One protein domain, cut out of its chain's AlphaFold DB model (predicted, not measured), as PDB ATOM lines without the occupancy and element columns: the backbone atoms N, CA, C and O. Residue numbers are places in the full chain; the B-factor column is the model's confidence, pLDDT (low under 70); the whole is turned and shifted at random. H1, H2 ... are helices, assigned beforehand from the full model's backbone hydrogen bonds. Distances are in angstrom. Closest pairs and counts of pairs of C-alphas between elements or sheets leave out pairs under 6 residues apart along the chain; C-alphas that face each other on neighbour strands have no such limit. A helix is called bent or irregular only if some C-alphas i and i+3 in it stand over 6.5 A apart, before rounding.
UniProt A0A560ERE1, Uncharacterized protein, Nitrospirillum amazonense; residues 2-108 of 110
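Overview. This is residues 2 to 108 of the 110 residues of an uncharacterized protein of Nitrospirillum amazonense (UniProt A0A560ERE1). What does the model look like? One long helix, H1, sticks out with residues 2 to 22 as an arm from a small helical body, in which the second arm of a bent helix, H2b, packs on H3 and on H4. With this arm the C-alphas span 59 by 33 by 22 A, an elongated outline, while the body without residues 2 to 22 spans 34 by 27 by 20 A. What is it made of? The printed part has 107 residues with five named helices, in the order H1 H2 H3 H4 H5, and no named strand; its class is all helix. Is it compact? The whole is loose, with a radius of gyration of the C-alphas of 17.7 A.

Arrangement. What does the longest helix meet? H1, residues 2 to 30, is close but not clearly touching to H4, residues 86 to 97: their closest C-alphas, of Tyr 30 and Ala 96, are 7.9 A apart, and their lines are about perpendicular at 77 degrees. What touches inside the body? H2, residues 41 to 62, was assigned as one helix by its hydrogen bonds but is bent, with C-alphas 49 and 52 7.3 A apart; its arms H2a, residues 41 to 49, and H2b, residues 52 to 62, stand at a steep tilt of 60 degrees. H2b touches H4, closest at the C-alphas of Cys 58 and Val 91, 5.4 A apart, with a steep tilt of 42 degrees, opposite ways. H2b also touches H3, residues 64 to 71, as a helical hairpin with a shallow tilt of 15 degrees, opposite ways; the C-alphas of Ala 60 and Leu 67 come closest, at 6.0 A. What stays apart? H2a is apart from H1, H3 and H4, and H5, residues 105 to 108, touches no helix. Do the backbones bear the helices out? Every O i to N i+4 pair is within hydrogen-bond range in H1, H2a, H2b and H4, against 2 of 4 in H3; H5 is too short for such a pair.

Along the chain. Where does the long helix run? H1 goes 42.0 A from C-alpha 2 at (-173.129, -101.094, 1.355) to C-alpha 30 at (-132.624, -109.599, -5.949). How long are the others? H2a measures 12.5 A, H2b 15.5 A, H4 16.4 A and H5 5.1 A, ending at C-alpha 108 at (-137.743, -96.108, -10.462). H3 measures 11.0 A and is irregular, with C-alphas 65 and 68 7.2 A apart.

Size, cuts and confidence. How large is it? The two C-alphas farthest apart, of Arg 2 and Ala 61, are 59.5 A apart; without residues 2 to 22, which stand free, the body spans 34 by 27 by 20 A. Is any link long? The link from H3 to H4, residues 72 to 85, is long, and the printed part has no cut. Where is confidence low? The mean pLDDT of the printed part is 73.2, and residues 2 to 11, 13 to 39, 78 to 84 and 101 to 108 are under 70.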
ATOM      1  N   ARG A   2    -174.342-101.242   0.510       57.12
ATOM      2  CA  ARG A   2    -173.129-101.094   1.355       57.12
ATOM      3  C   ARG A   2    -172.192-102.321   1.414       57.12
ATOM      4  O   ARG A   2    -170.981-102.149   1.407       57.12
ATOM      5  N   ALA A   3    -172.725-103.547   1.387       60.00
ATOM      6  CA  ALA A   3    -171.914-104.773   1.461       60.00
ATOM      7  C   ALA A   3    -171.029-105.023   0.218       60.00
ATOM      8  O   ALA A   3    -169.929-105.552   0.341       60.00
ATOM      9  N   ARG A   4    -171.469-104.592  -0.976       60.62
ATOM     10  CA  ARG A   4    -170.685-104.717  -2.221       60.62
ATOM     11  C   ARG A   4    -169.459-103.800  -2.231       60.62
ATOM     12  O   ARG A   4    -168.406-104.210  -2.702       60.62
ATOM     13  N   HIS A   5    -169.577-102.597  -1.667       59.38
ATOM     14  CA  HIS A   5    -168.452-101.662  -1.553       59.38
ATOM     15  C   HIS A   5    -167.415-102.119  -0.521       59.38
ATOM     16  O   HIS A   5    -166.222-101.972  -0.759       59.38
ATOM     17  N   LEU A   6    -167.855-102.743   0.578       62.84
ATOM     18  CA  LEU A   6    -166.954-103.341   1.569       62.84
ATOM     19  C   LEU A   6    -166.178-104.535   0.998       62.84
ATOM     20  O   LEU A   6    -164.976-104.635   1.222       62.84
ATOM     21  N   GLY A   7    -166.831-105.397   0.211       66.31
ATOM     22  CA  GLY A   7    -166.158-106.508  -0.470       66.31
ATOM     23  C   GLY A   7    -165.119-106.042  -1.498       66.31
ATOM     24  O   GLY A   7    -164.020-106.584  -1.545       66.31
ATOM     25  N   ALA A   8    -165.434-104.998  -2.271       65.25
ATOM     26  CA  ALA A   8    -164.493-104.411  -3.226       65.25
ATOM     27  C   ALA A   8    -163.275-103.774  -2.530       65.25
ATOM     28  O   ALA A   8    -162.144-104.001  -2.949       65.25
ATOM     29  N   LEU A   9    -163.485-103.039  -1.431       66.06
ATOM     30  CA  LEU A   9    -162.396-102.461  -0.634       66.06
ATOM     31  C   LEU A   9    -161.507-103.539   0.001       66.06
ATOM     32  O   LEU A   9    -160.285-103.424  -0.046       66.06
ATOM     33  N   ALA A  10    -162.101-104.606   0.542       65.31
ATOM     34  CA  ALA A  10    -161.353-105.726   1.111       65.31
ATOM     35  C   ALA A  10    -160.510-106.460   0.051       65.31
ATOM     36  O   ALA A  10    -159.353-106.788   0.308       65.31
ATOM     37  N   ALA A  11    -161.052-106.664  -1.154       65.94
ATOM     38  CA  ALA A  11    -160.312-107.256  -2.267       65.94
ATOM     39  C   ALA A  11    -159.146-106.365  -2.729       65.94
ATOM     40  O   ALA A  11    -158.040-106.866  -2.926       65.94
ATOM     41  N   CYS A  12    -159.352-105.046  -2.832       70.38
ATOM     42  CA  CYS A  12    -158.277-104.105  -3.155       70.38
ATOM     43  C   CYS A  12    -157.158-104.131  -2.105       70.38
ATOM     44  O   CYS A  12    -155.988-104.164  -2.476       70.38
ATOM     45  N   LEU A  13    -157.503-104.185  -0.814       68.38
ATOM     46  CA  LEU A  13    -156.522-104.254   0.275       68.38
ATOM     47  C   LEU A  13    -155.681-105.538   0.218       68.38
ATOM     48  O   LEU A  13    -154.457-105.476   0.357       68.38
ATOM     49  N   LEU A  14    -156.308-106.688  -0.049       68.75
ATOM     50  CA  LEU A  14    -155.601-107.964  -0.211       68.75
ATOM     51  C   LEU A  14    -154.645-107.942  -1.412       68.75
ATOM     52  O   LEU A  14    -153.499-108.374  -1.287       68.75
ATOM     53  N   LEU A  15    -155.071-107.379  -2.547       68.50
ATOM     54  CA  LEU A  15    -154.225-107.242  -3.736       68.50
ATOM     55  C   LEU A  15    -153.034-106.307  -3.484       68.50
ATOM     56  O   LEU A  15    -151.903-106.659  -3.820       68.50
ATOM     57  N   THR A  16    -153.252-105.160  -2.830       67.75
ATOM     58  CA  THR A  16    -152.155-104.252  -2.455       67.75
ATOM     59  C   THR A  16    -151.182-104.888  -1.462       67.75
ATOM     60  O   THR A  16    -149.974-104.696  -1.586       67.75
ATOM     61  N   GLY A  17    -151.673-105.700  -0.519       61.47
ATOM     62  CA  GLY A  17    -150.830-106.433   0.428       61.47
ATOM     63  C   GLY A  17    -149.967-107.504  -0.245       61.47
ATOM     64  O   GLY A  17    -148.779-107.629   0.066       61.47
ATOM     65  N   CYS A  18    -150.521-108.243  -1.210       66.88
ATOM     66  CA  CYS A  18    -149.753-109.187  -2.027       66.88
ATOM     67  C   CYS A  18    -148.676-108.483  -2.858       66.88
ATOM     68  O   CYS A  18    -147.538-108.943  -2.897       66.88
ATOM     69  N   PHE A  19    -149.009-107.351  -3.478       65.12
ATOM     70  CA  PHE A  19    -148.055-106.595  -4.283       65.12
ATOM     71  C   PHE A  19    -146.899-106.051  -3.431       65.12
ATOM     72  O   PHE A  19    -145.735-106.304  -3.731       65.12
ATOM     73  N   TYR A  20    -147.209-105.422  -2.295       65.94
ATOM     74  CA  TYR A  20    -146.205-104.903  -1.364       65.94
ATOM     75  C   TYR A  20    -145.281-105.998  -0.806       65.94
ATOM     76  O   TYR A  20    -144.066-105.823  -0.712       65.94
ATOM     77  N   THR A  21    -145.835-107.157  -0.438       65.31
ATOM     78  CA  THR A  21    -145.022-108.277   0.068       65.31
ATOM     79  C   THR A  21    -144.148-108.897  -1.018       65.31
ATOM     80  O   THR A  21    -142.999-109.244  -0.734       65.31
ATOM     81  N   MET A  22    -144.644-108.983  -2.254       63.19
ATOM     82  CA  MET A  22    -143.865-109.419  -3.411       63.19
ATOM     83  C   MET A  22    -142.705-108.458  -3.690       63.19
ATOM     84  O   MET A  22    -141.565-108.911  -3.750       63.19
ATOM     85  N   GLU A  23    -142.953-107.149  -3.776       61.94
ATOM     86  CA  GLU A  23    -141.907-106.142  -4.004       61.94
ATOM     87  C   GLU A  23    -140.855-106.138  -2.904       61.94
ATOM     88  O   GLU A  23    -139.657-106.145  -3.185       61.94
ATOM     89  N   ARG A  24    -141.287-106.182  -1.640       63.09
ATOM     90  CA  ARG A  24    -140.365-106.203  -0.506       63.09
ATOM     91  C   ARG A  24    -139.497-107.455  -0.528       63.09
ATOM     92  O   ARG A  24    -138.293-107.366  -0.307       63.09
ATOM     93  N   ARG A  25    -140.084-108.621  -0.815       62.59
ATOM     94  CA  ARG A  25    -139.335-109.877  -0.931       62.59
ATOM     95  C   ARG A  25    -138.368-109.840  -2.108       62.59
ATOM     96  O   ARG A  25    -137.258-110.341  -1.979       62.59
ATOM     97  N   TRP A  26    -138.761-109.225  -3.214       58.62
ATOM     98  CA  TRP A  26    -137.930-109.083  -4.401       58.62
ATOM     99  C   TRP A  26    -136.757-108.122  -4.166       58.62
ATOM    100  O   TRP A  26    -135.614-108.492  -4.408       58.62
ATOM    101  N   GLY A  27    -136.997-106.956  -3.557       58.25
ATOM    102  CA  GLY A  27    -135.948-106.022  -3.136       58.25
ATOM    103  C   GLY A  27    -134.960-106.630  -2.134       58.25
ATOM    104  O   GLY A  27    -133.766-106.358  -2.209       58.25
ATOM    105  N   LEU A  28    -135.445-107.506  -1.246       58.31
ATOM    106  CA  LEU A  28    -134.637-108.258  -0.281       58.31
ATOM    107  C   LEU A  28    -133.963-109.510  -0.841       58.31
ATOM    108  O   LEU A  28    -133.193-110.101  -0.096       58.31
ATOM    109  N   SER A  29    -134.279-109.958  -2.061       55.88
ATOM    110  CA  SER A  29    -133.754-111.213  -2.640       55.88
ATOM    111  C   SER A  29    -132.929-110.997  -3.911       55.88
ATOM    112  O   SER A  29    -132.116-111.848  -4.248       55.88
ATOM    113  N   TYR A  30    -133.174-109.890  -4.619       55.28
ATOM    114  CA  TYR A  30    -132.624-109.599  -5.949       55.28
ATOM    115  C   TYR A  30    -132.353-108.104  -6.183       55.28
ATOM    116  O   TYR A  30    -131.876-107.726  -7.252       55.28
ATOM    117  N   GLY A  31    -132.704-107.250  -5.216       56.78
ATOM    118  CA  GLY A  31    -132.609-105.802  -5.338       56.78
ATOM    119  C   GLY A  31    -131.368-105.215  -4.659       56.78
ATOM    120  O   GLY A  31    -130.738-105.859  -3.820       56.78
ATOM    121  N   PRO A  32    -131.057-103.942  -4.949       53.25
ATOM    122  CA  PRO A  32    -129.901-103.233  -4.389       53.25
ATOM    123  C   PRO A  32    -129.881-103.199  -2.852       53.25
ATOM    124  O   PRO A  32    -128.810-103.102  -2.264       53.25
ATOM    125  N   LEU A  33    -131.035-103.358  -2.188       53.12
ATOM    126  CA  LEU A  33    -131.145-103.396  -0.724       53.12
ATOM    127  C   LEU A  33    -130.418-104.588  -0.079       53.12
ATOM    128  O   LEU A  33    -130.080-104.510   1.100       53.12
ATOM    129  N   GLN A  34    -130.159-105.672  -0.817       55.31
ATOM    130  CA  GLN A  34    -129.284-106.750  -0.337       55.31
ATOM    131  C   GLN A  34    -127.804-106.358  -0.311       55.31
ATOM    132  O   GLN A  34    -127.019-106.970   0.409       55.31
ATOM    133  N   HIS A  35    -127.419-105.370  -1.117       56.12
ATOM    134  CA  HIS A  35    -126.026-105.092  -1.447       56.12
ATOM    135  C   HIS A  35    -125.568-103.687  -1.044       56.12
ATOM    136  O   HIS A  35    -124.381-103.387  -1.146       56.12
ATOM    137  N   GLY A  36    -126.470-102.846  -0.527       63.59
ATOM    138  CA  GLY A  36    -126.126-101.541   0.025       63.59
ATOM    139  C   GLY A  36    -127.203-100.475  -0.196       63.59
ATOM    140  O   GLY A  36    -128.373-100.792  -0.421       63.59
ATOM    141  N   PRO A  37    -126.836 -99.186  -0.088       65.38
ATOM    142  CA  PRO A  37    -127.731 -98.091  -0.442       65.38
ATOM    143  C   PRO A  37    -128.105 -98.137  -1.931       65.38
ATOM    144  O   PRO A  37    -127.364 -98.669  -2.758       65.38
ATOM    145  N   LEU A  38    -129.254 -97.544  -2.280       67.69
ATOM    146  CA  LEU A  38    -129.673 -97.410  -3.676       67.69
ATOM    147  C   LEU A  38    -128.584 -96.690  -4.501       67.69
ATOM    148  O   LEU A  38    -128.065 -95.668  -4.038       67.69
ATOM    149  N   PRO A  39    -128.249 -97.174  -5.714       69.25
ATOM    150  CA  PRO A  39    -127.298 -96.494  -6.584       69.25
ATOM    151  C   PRO A  39    -127.796 -95.097  -6.961       69.25
ATOM    152  O   PRO A  39    -128.997 -94.872  -7.130       69.25
ATOM    153  N   SER A  40    -126.866 -94.156  -7.145       78.06
ATOM    154  CA  SER A  40    -127.186 -92.854  -7.740       78.06
ATOM    155  C   SER A  40    -127.664 -93.019  -9.189       78.06
ATOM    156  O   SER A  40    -127.353 -94.015  -9.843       78.06
ATOM    157  N   GLN A  41    -128.366 -92.023  -9.737       77.69
ATOM    158  CA  GLN A  41    -128.809 -92.059 -11.138       77.69
ATOM    159  C   GLN A  41    -127.640 -92.270 -12.117       77.69
ATOM    160  O   GLN A  41    -127.750 -93.052 -13.054       77.69
ATOM    161  N   ALA A  42    -126.489 -91.638 -11.866       78.44
ATOM    162  CA  ALA A  42    -125.292 -91.824 -12.685       78.44
ATOM    163  C   ALA A  42    -124.748 -93.264 -12.613       78.44
ATOM    164  O   ALA A  42    -124.307 -93.803 -13.626       78.44
ATOM    165  N   ALA A  43    -124.812 -93.902 -11.439       76.06
ATOM    166  CA  ALA A  43    -124.441 -95.306 -11.283       76.06
ATOM    167  C   ALA A  43    -125.423 -96.233 -12.022       76.06
ATOM    168  O   ALA A  43    -124.992 -97.180 -12.674       76.06
ATOM    169  N   TRP A  44    -126.723 -95.919 -12.003       75.44
ATOM    170  CA  TRP A  44    -127.730 -96.631 -12.794       75.44
ATOM    171  C   TRP A  44    -127.493 -96.516 -14.297       75.44
ATOM    172  O   TRP A  44    -127.583 -97.510 -15.017       75.44
ATOM    173  N   ASP A  45    -127.195 -95.317 -14.785       80.75
ATOM    174  CA  ASP A  45    -126.911 -95.079 -16.199       80.75
ATOM    175  C   ASP A  45    -125.673 -95.860 -16.642       80.75
ATOM    176  O   ASP A  45    -125.680 -96.505 -17.692       80.75
ATOM    177  N   ASP A  46    -124.633 -95.868 -15.811       81.25
ATOM    178  CA  ASP A  46    -123.419 -96.627 -16.071       81.25
ATOM    179  C   ASP A  46    -123.656 -98.145 -16.082       81.25
ATOM    180  O   ASP A  46    -123.235 -98.836 -17.012       81.25
ATOM    181  N   MET A  47    -124.409 -98.661 -15.106       75.75
ATOM    182  CA  MET A  47    -124.820-100.064 -15.068       75.75
ATOM    183  C   MET A  47    -125.643-100.461 -16.296       75.75
ATOM    184  O   MET A  47    -125.420-101.529 -16.862       75.75
ATOM    185  N   ARG A  48    -126.578 -99.609 -16.741       78.00
ATOM    186  CA  ARG A  48    -127.393 -99.868 -17.939       78.00
ATOM    187  C   ARG A  48    -126.550 -99.939 -19.207       78.00
ATOM    188  O   ARG A  48    -126.838-100.776 -20.057       78.00
ATOM    189  N   ARG A  49    -125.508 -99.109 -19.329       83.06
ATOM    190  CA  ARG A  49    -124.578 -99.171 -20.470       83.06
ATOM    191  C   ARG A  49    -123.778-100.468 -20.493       83.06
ATOM    192  O   ARG A  49    -123.617-101.045 -21.559       83.06
ATOM    193  N   ARG A  50    -123.301-100.927 -19.332       83.69
ATOM    194  CA  ARG A  50    -122.485-102.149 -19.213       83.69
ATOM    195  C   ARG A  50    -123.304-103.441 -19.222       83.69
ATOM    196  O   ARG A  50    -122.754-104.507 -19.469       83.69
ATOM    197  N   PHE A  51    -124.614-103.356 -18.986       84.81
ATOM    198  CA  PHE A  51    -125.496-104.517 -18.868       84.81
ATOM    199  C   PHE A  51    -125.370-105.545 -20.007       84.81
ATOM    200  O   PHE A  51    -125.261-106.723 -19.675       84.81
ATOM    201  N   PRO A  52    -125.358-105.173 -21.305       87.62
ATOM    202  CA  PRO A  52    -125.283-106.163 -22.379       87.62
ATOM    203  C   PRO A  52    -123.998-106.998 -22.335       87.62
ATOM    204  O   PRO A  52    -124.057-108.217 -22.482       87.62
ATOM    205  N   GLU A  53    -122.854-106.359 -22.078       89.75
ATOM    206  CA  GLU A  53    -121.554-107.031 -21.978       89.75
ATOM    207  C   GLU A  53    -121.490-107.929 -20.739       89.75
ATOM    208  O   GLU A  53    -121.092-109.091 -20.832       89.75
ATOM    209  N   THR A  54    -121.949-107.426 -19.589       89.31
ATOM    210  CA  THR A  54    -122.015-108.207 -18.348       89.31
ATOM    211  C   THR A  54    -122.918-109.429 -18.505       89.31
ATOM    212  O   THR A  54    -122.549-110.530 -18.095       89.31
ATOM    213  N   LEU A  55    -124.088-109.254 -19.127       89.69
ATOM    214  CA  LEU A  55    -125.031-110.340 -19.361       89.69
ATOM    215  C   LEU A  55    -124.437-111.401 -20.284       89.69
ATOM    216  O   LEU A  55    -124.517-112.585 -19.966       89.69
ATOM    217  N   HIS A  56    -123.822-110.985 -21.394       93.06
ATOM    218  CA  HIS A  56    -123.157-111.899 -22.322       93.06
ATOM    219  C   HIS A  56    -122.084-112.727 -21.607       93.06
ATOM    220  O   HIS A  56    -122.131-113.955 -21.662       93.06
ATOM    221  N   ALA A  57    -121.202-112.080 -20.838       94.56
ATOM    222  CA  ALA A  57    -120.141-112.758 -20.097       94.56
ATOM    223  C   ALA A  57    -120.682-113.761 -19.061       94.56
ATOM    224  O   ALA A  57    -120.217-114.902 -19.000       94.56
ATOM    225  N   CYS A  58    -121.686-113.372 -18.268       92.50
ATOM    226  CA  CYS A  58    -122.277-114.253 -17.260       92.50
ATOM    227  C   CYS A  58    -123.026-115.442 -17.885       92.50
ATOM    228  O   CYS A  58    -122.947-116.556 -17.365       92.50
ATOM    229  N   VAL A  59    -123.722-115.238 -19.008       93.38
ATOM    230  CA  VAL A  59    -124.411-116.319 -19.732       93.38
ATOM    231  C   VAL A  59    -123.405-117.263 -20.384       93.38
ATOM    232  O   VAL A  59    -123.537-118.473 -20.228       93.38
ATOM    233  N   ALA A  60    -122.357-116.747 -21.026       95.75
ATOM    234  CA  ALA A  60    -121.305-117.575 -21.614       95.75
ATOM    235  C   ALA A  60    -120.624-118.486 -20.575       95.75
ATOM    236  O   ALA A  60    -120.280-119.627 -20.883       95.75
ATOM    237  N   ALA A  61    -120.467-118.007 -19.337       95.81
ATOM    238  CA  ALA A  61    -119.829-118.755 -18.255       95.81
ATOM    239  C   ALA A  61    -120.730-119.817 -17.598       95.81
ATOM    240  O   ALA A  61    -120.222-120.836 -17.126       95.81
ATOM    241  N   HIS A  62    -122.045-119.589 -17.525       93.69
ATOM    242  CA  HIS A  62    -122.935-120.390 -16.670       93.69
ATOM    243  C   HIS A  62    -124.129-121.030 -17.395       93.69
ATOM    244  O   HIS A  62    -124.673-122.020 -16.901       93.69
ATOM    245  N   ASP A  63    -124.526-120.512 -18.558       92.50
ATOM    246  CA  ASP A  63    -125.649-121.011 -19.359       92.50
ATOM    247  C   ASP A  63    -125.404-120.824 -20.875       92.50
ATOM    248  O   ASP A  63    -126.159-120.121 -21.555       92.50
ATOM    249  N   PRO A  64    -124.335-121.430 -21.438       93.50
ATOM    250  CA  PRO A  64    -123.913-121.188 -22.821       93.50
ATOM    251  C   PRO A  64    -124.968-121.597 -23.860       93.50
ATOM    252  O   PRO A  64    -125.005-121.031 -24.950       93.50
ATOM    253  N   ASP A  65    -125.878-122.509 -23.507       92.19
ATOM    254  CA  ASP A  65    -126.999-122.928 -24.359       92.19
ATOM    255  C   ASP A  65    -127.943-121.755 -24.695       92.19
ATOM    256  O   ASP A  65    -128.654-121.785 -25.700       92.19
ATOM    257  N   ARG A  66    -127.944-120.697 -23.870       90.12
ATOM    258  CA  ARG A  66    -128.725-119.468 -24.067       90.12
ATOM    259  C   ARG A  66    -127.942-118.331 -24.708       90.12
ATOM    260  O   ARG A  66    -128.539-117.305 -25.034       90.12
ATOM    261  N   LEU A  67    -126.643-118.499 -24.943       92.62
ATOM    262  CA  LEU A  67    -125.821-117.467 -25.568       92.62
ATOM    263  C   LEU A  67    -126.350-117.033 -26.953       92.62
ATOM    264  O   LEU A  67    -126.454-115.825 -27.168       92.62
ATOM    265  N   PRO A  68    -126.823-117.941 -27.839       93.88
ATOM    266  CA  PRO A  68    -127.394-117.540 -29.129       93.88
ATOM    267  C   PRO A  68    -128.657-116.673 -29.015       93.88
ATOM    268  O   PRO A  68    -128.955-115.885 -29.913       93.88
ATOM    269  N   ASP A  69    -129.431-116.818 -27.933       89.75
ATOM    270  CA  ASP A  69    -130.598-115.968 -27.667       89.75
ATOM    271  C   ASP A  69    -130.167-114.553 -27.266       89.75
ATOM    272  O   ASP A  69    -130.721-113.569 -27.766       89.75
ATOM    273  N   VAL A  70    -129.145-114.447 -26.415       90.12
ATOM    274  CA  VAL A  70    -128.578-113.167 -25.972       90.12
ATOM    275  C   VAL A  70    -127.921-112.425 -27.136       90.12
ATOM    276  O   VAL A  70    -128.203-111.246 -27.337       90.12
ATOM    277  N   GLU A  71    -127.117-113.114 -27.945       91.94
ATOM    278  CA  GLU A  71    -126.438-112.541 -29.118       91.94
ATOM    279  C   GLU A  71    -127.420-112.075 -30.197       91.94
ATOM    280  O   GLU A  71    -127.180-111.081 -30.879       91.94
ATOM    281  N   ALA A  72    -128.572-112.739 -30.313       92.25
ATOM    282  CA  ALA A  72    -129.653-112.320 -31.198       92.25
ATOM    283  C   ALA A  72    -130.545-111.207 -30.612       92.25
ATOM    284  O   ALA A  72    -131.566-110.866 -31.212       92.25
ATOM    285  N   GLY A  73    -130.219-110.668 -29.432       84.88
ATOM    286  CA  GLY A  73    -130.982-109.602 -28.781       84.88
ATOM    287  C   GLY A  73    -132.324-110.045 -28.189       84.88
ATOM    288  O   GLY A  73    -133.130-109.196 -27.815       84.88
ATOM    289  N   ARG A  74    -132.582-111.358 -28.066       82.88
ATOM    290  CA  ARG A  74    -133.803-111.892 -27.427       82.88
ATOM    291  C   ARG A  74    -133.769-111.777 -25.898       82.88
ATOM    292  O   ARG A  74    -134.799-111.947 -25.249       82.88
ATOM    293  N   GLY A  75    -132.605-111.439 -25.342       81.31
ATOM    294  CA  GLY A  75    -132.385-111.253 -23.914       81.31
ATOM    295  C   GLY A  75    -132.222-112.569 -23.155       81.31
ATOM    296  O   GLY A  75    -132.305-113.658 -23.721       81.31
ATOM    297  N   TYR A  76    -131.978-112.452 -21.852       85.75
ATOM    298  CA  TYR A  76    -131.935-113.580 -20.929       85.75
ATOM    299  C   TYR A  76    -133.174-113.532 -20.029       85.75
ATOM    300  O   TYR A  76    -133.522-112.453 -19.538       85.75
ATOM    301  N   PRO A  77    -133.881-114.648 -19.814       77.94
ATOM    302  CA  PRO A  77    -135.150-114.610 -19.110       77.94
ATOM    303  C   PRO A  77    -134.910-114.393 -17.608       77.94
ATOM    304  O   PRO A  77    -134.265-115.207 -16.964       77.94
ATOM    305  N   LEU A  78    -135.419-113.287 -17.051       68.12
ATOM    306  CA  LEU A  78    -135.168-112.866 -15.658       68.12
ATOM    307  C   LEU A  78    -136.186-113.409 -14.638       68.12
ATOM    308  O   LEU A  78    -135.965-113.318 -13.435       68.12
ATOM    309  N   SER A  79    -137.328-113.926 -15.100       63.12
ATOM    310  CA  SER A  79    -138.386-114.477 -14.242       63.12
ATOM    311  C   SER A  79    -139.332-115.378 -15.035       63.12
ATOM    312  O   SER A  79    -139.642-115.073 -16.187       63.12
ATOM    313  N   GLY A  80    -139.815-116.466 -14.434       58.72
ATOM    314  CA  GLY A  80    -140.773-117.376 -15.064       58.72
ATOM    315  C   GLY A  80    -140.914-118.697 -14.307       58.72
ATOM    316  O   GLY A  80    -140.038-119.072 -13.535       58.72
ATOM    317  N   TRP A  81    -142.014-119.414 -14.543       49.69
ATOM    318  CA  TRP A  81    -142.373-120.649 -13.822       49.69
ATOM    319  C   TRP A  81    -141.401-121.825 -14.026       49.69
ATOM    320  O   TRP A  81    -141.404-122.756 -13.230       49.69
ATOM    321  N   PHE A  82    -140.561-121.779 -15.065       50.03
ATOM    322  CA  PHE A  82    -139.582-122.826 -15.405       50.03
ATOM    323  C   PHE A  82    -138.129-122.362 -15.239       50.03
ATOM    324  O   PHE A  82    -137.202-122.999 -15.735       50.03
ATOM    325  N   ILE A  83    -137.926-121.230 -14.564       65.06
ATOM    326  CA  ILE A  83    -136.623-120.591 -14.385       65.06
ATOM    327  C   ILE A  83    -136.053-120.964 -13.010       65.06
ATOM    328  O   ILE A  83    -135.748-120.120 -12.173       65.06
ATOM    329  N   ASP A  84    -135.964-122.264 -12.751       59.75
ATOM    330  CA  ASP A  84    -135.400-122.798 -11.505       59.75
ATOM    331  C   ASP A  84    -134.302-123.827 -11.800       59.75
ATOM    332  O   ASP A  84    -134.201-124.876 -11.170       59.75
ATOM    333  N   THR A  85    -133.487-123.545 -12.821       73.56
ATOM    334  CA  THR A  85    -132.266-124.312 -13.079       73.56
ATOM    335  C   THR A  85    -131.102-123.685 -12.315       73.56
ATOM    336  O   THR A  85    -130.990-122.461 -12.208       73.56
ATOM    337  N   ASP A  86    -130.191-124.513 -11.804       84.44
ATOM    338  CA  ASP A  86    -128.992-124.028 -11.106       84.44
ATOM    339  C   ASP A  86    -128.127-123.121 -11.996       84.44
ATOM    340  O   ASP A  86    -127.526-122.163 -11.514       84.44
ATOM    341  N   ARG A  87    -128.141-123.360 -13.315       87.12
ATOM    342  CA  ARG A  87    -127.497-122.495 -14.315       87.12
ATOM    343  C   ARG A  87    -128.067-121.082 -14.307       87.12
ATOM    344  O   ARG A  87    -127.307-120.120 -14.271       87.12
ATOM    345  N   HIS A  88    -129.391-120.945 -14.256       85.75
ATOM    346  CA  HIS A  88    -130.024-119.634 -14.189       85.75
ATOM    347  C   HIS A  88    -129.660-118.885 -12.905       85.75
ATOM    348  O   HIS A  88    -129.297-117.708 -12.948       85.75
ATOM    349  N   LYS A  89    -129.696-119.577 -11.761       82.88
ATOM    350  CA  LYS A  89    -129.262-119.004 -10.479       82.88
ATOM    351  C   LYS A  89    -127.808-118.541 -10.541       82.88
ATOM    352  O   LYS A  89    -127.505-117.463 -10.038       82.88
ATOM    353  N   ALA A  90    -126.928-119.311 -11.184       87.75
ATOM    354  CA  ALA A  90    -125.527-118.946 -11.370       87.75
ATOM    355  C   ALA A  90    -125.355-117.701 -12.258       87.75
ATOM    356  O   ALA A  90    -124.573-116.819 -11.904       87.75
ATOM    357  N   VAL A  91    -126.129-117.565 -13.344       88.38
ATOM    358  CA  VAL A  91    -126.137-116.336 -14.160       88.38
ATOM    359  C   VAL A  91    -126.583-115.135 -13.327       88.38
ATOM    360  O   VAL A  91    -125.872-114.133 -13.285       88.38
ATOM    361  N   LEU A  92    -127.716-115.223 -12.618       83.38
ATOM    362  CA  LEU A  92    -128.193-114.117 -11.777       83.38
ATOM    363  C   LEU A  92    -127.200-113.758 -10.665       83.38
ATOM    364  O   LEU A  92    -127.010-112.582 -10.364       83.38
ATOM    365  N   HIS A  93    -126.540-114.755 -10.077       83.25
ATOM    366  CA  HIS A  93    -125.511-114.529  -9.072       83.25
ATOM    367  C   HIS A  93    -124.283-113.814  -9.658       83.25
ATOM    368  O   HIS A  93    -123.816-112.838  -9.074       83.25
ATOM    369  N   CYS A  94    -123.803-114.233 -10.834       88.50
ATOM    370  CA  CYS A  94    -122.730-113.546 -11.559       88.50
ATOM    371  C   CYS A  94    -123.092-112.081 -11.848       88.50
ATOM    372  O   CYS A  94    -122.299-111.179 -11.580       88.50
ATOM    373  N   MET A  95    -124.321-111.828 -12.306       86.12
ATOM    374  CA  MET A  95    -124.832-110.477 -12.550       86.12
ATOM    375  C   MET A  95    -124.833-109.628 -11.272       86.12
ATOM    376  O   MET A  95    -124.354-108.495 -11.288       86.12
ATOM    377  N   ALA A  96    -125.294-110.188 -10.150       78.81
ATOM    378  CA  ALA A  96    -125.308-109.506  -8.858       78.81
ATOM    379  C   ALA A  96    -123.895-109.149  -8.358       78.81
ATOM    380  O   ALA A  96    -123.692-108.048  -7.844       78.81
ATOM    381  N   LEU A  97    -122.904-110.030  -8.557       82.12
ATOM    382  CA  LEU A  97    -121.493-109.752  -8.238       82.12
ATOM    383  C   LEU A  97    -120.908-108.613  -9.085       82.12
ATOM    384  O   LEU A  97    -120.009-107.907  -8.636       82.12
ATOM    385  N   GLN A  98    -121.446-108.396 -10.284       80.06
ATOM    386  CA  GLN A  98    -121.098-107.277 -11.166       80.06
ATOM    387  C   GLN A  98    -121.932-106.016 -10.876       80.06
ATOM    388  O   GLN A  98    -121.983-105.087 -11.685       80.06
ATOM    389  N   ASN A  99    -122.562-105.972  -9.698       74.06
ATOM    390  CA  ASN A  99    -123.466-104.930  -9.224       74.06
ATOM    391  C   ASN A  99    -124.711-104.741 -10.090       74.06
ATOM    392  O   ASN A  99    -125.291-103.662 -10.080       74.06
ATOM    393  N   TRP A 100    -125.135-105.758 -10.843       75.06
ATOM    394  CA  TRP A 100    -126.381-105.690 -11.586       75.06
ATOM    395  C   TRP A 100    -127.538-106.256 -10.776       75.06
ATOM    396  O   TRP A 100    -127.559-107.436 -10.429       75.06
ATOM    397  N   TYR A 101    -128.529-105.408 -10.516       68.50
ATOM    398  CA  TYR A 101    -129.724-105.769  -9.768       68.50
ATOM    399  C   TYR A 101    -130.945-105.515 -10.631       68.50
ATOM    400  O   TYR A 101    -131.109-104.432 -11.206       68.50
ATOM    401  N   ALA A 102    -131.831-106.501 -10.683       59.25
ATOM    402  CA  ALA A 102    -133.163-106.254 -11.185       59.25
ATOM    403  C   ALA A 102    -133.818-105.266 -10.198       59.25
ATOM    404  O   ALA A 102    -133.733-105.441  -8.983       59.25
ATOM    405  N   THR A 103    -134.418-104.184 -10.701       54.69
ATOM    406  CA  THR A 103    -135.124-103.188  -9.870       54.69
ATOM    407  C   THR A 103    -136.579-103.147 -10.316       54.69
ATOM    408  O   THR A 103    -136.810-103.092 -11.527       54.69
ATOM    409  N   PRO A 104    -137.573-103.206  -9.407       47.00
ATOM    410  CA  PRO A 104    -138.961-103.088  -9.812       47.00
ATOM    411  C   PRO A 104    -139.146-101.691 -10.402       47.00
ATOM    412  O   PRO A 104    -138.651-100.709  -9.847       47.00
ATOM    413  N   THR A 105    -139.875-101.581 -11.508       50.34
ATOM    414  CA  THR A 105    -140.161-100.295 -12.164       50.34
ATOM    415  C   THR A 105    -140.834 -99.280 -11.239       50.34
ATOM    416  O   THR A 105    -140.705 -98.082 -11.457       50.34
ATOM    417  N   THR A 106    -141.509 -99.740 -10.189       46.84
ATOM    418  CA  THR A 106    -142.139 -98.924  -9.142       46.84
ATOM    419  C   THR A 106    -141.141 -98.206  -8.233       46.84
ATOM    420  O   THR A 106    -141.458 -97.130  -7.745       46.84
ATOM    421  N   LEU A 107    -139.925 -98.737  -8.046       48.44
ATOM    422  CA  LEU A 107    -138.844 -98.056  -7.314       48.44
ATOM    423  C   LEU A 107    -138.076 -97.051  -8.188       48.44
ATOM    424  O   LEU A 107    -137.212 -96.337  -7.686       48.44
ATOM    425  N   LEU A 108    -138.360 -97.017  -9.493       48.69
ATOM    426  CA  LEU A 108    -137.743 -96.108 -10.462       48.69
ATOM    427  C   LEU A 108    -138.625 -94.887 -10.775       48.69
ATOM    428  O   LEU A 108    -138.208 -94.028 -11.551       48.69
TER     429      LEU A 108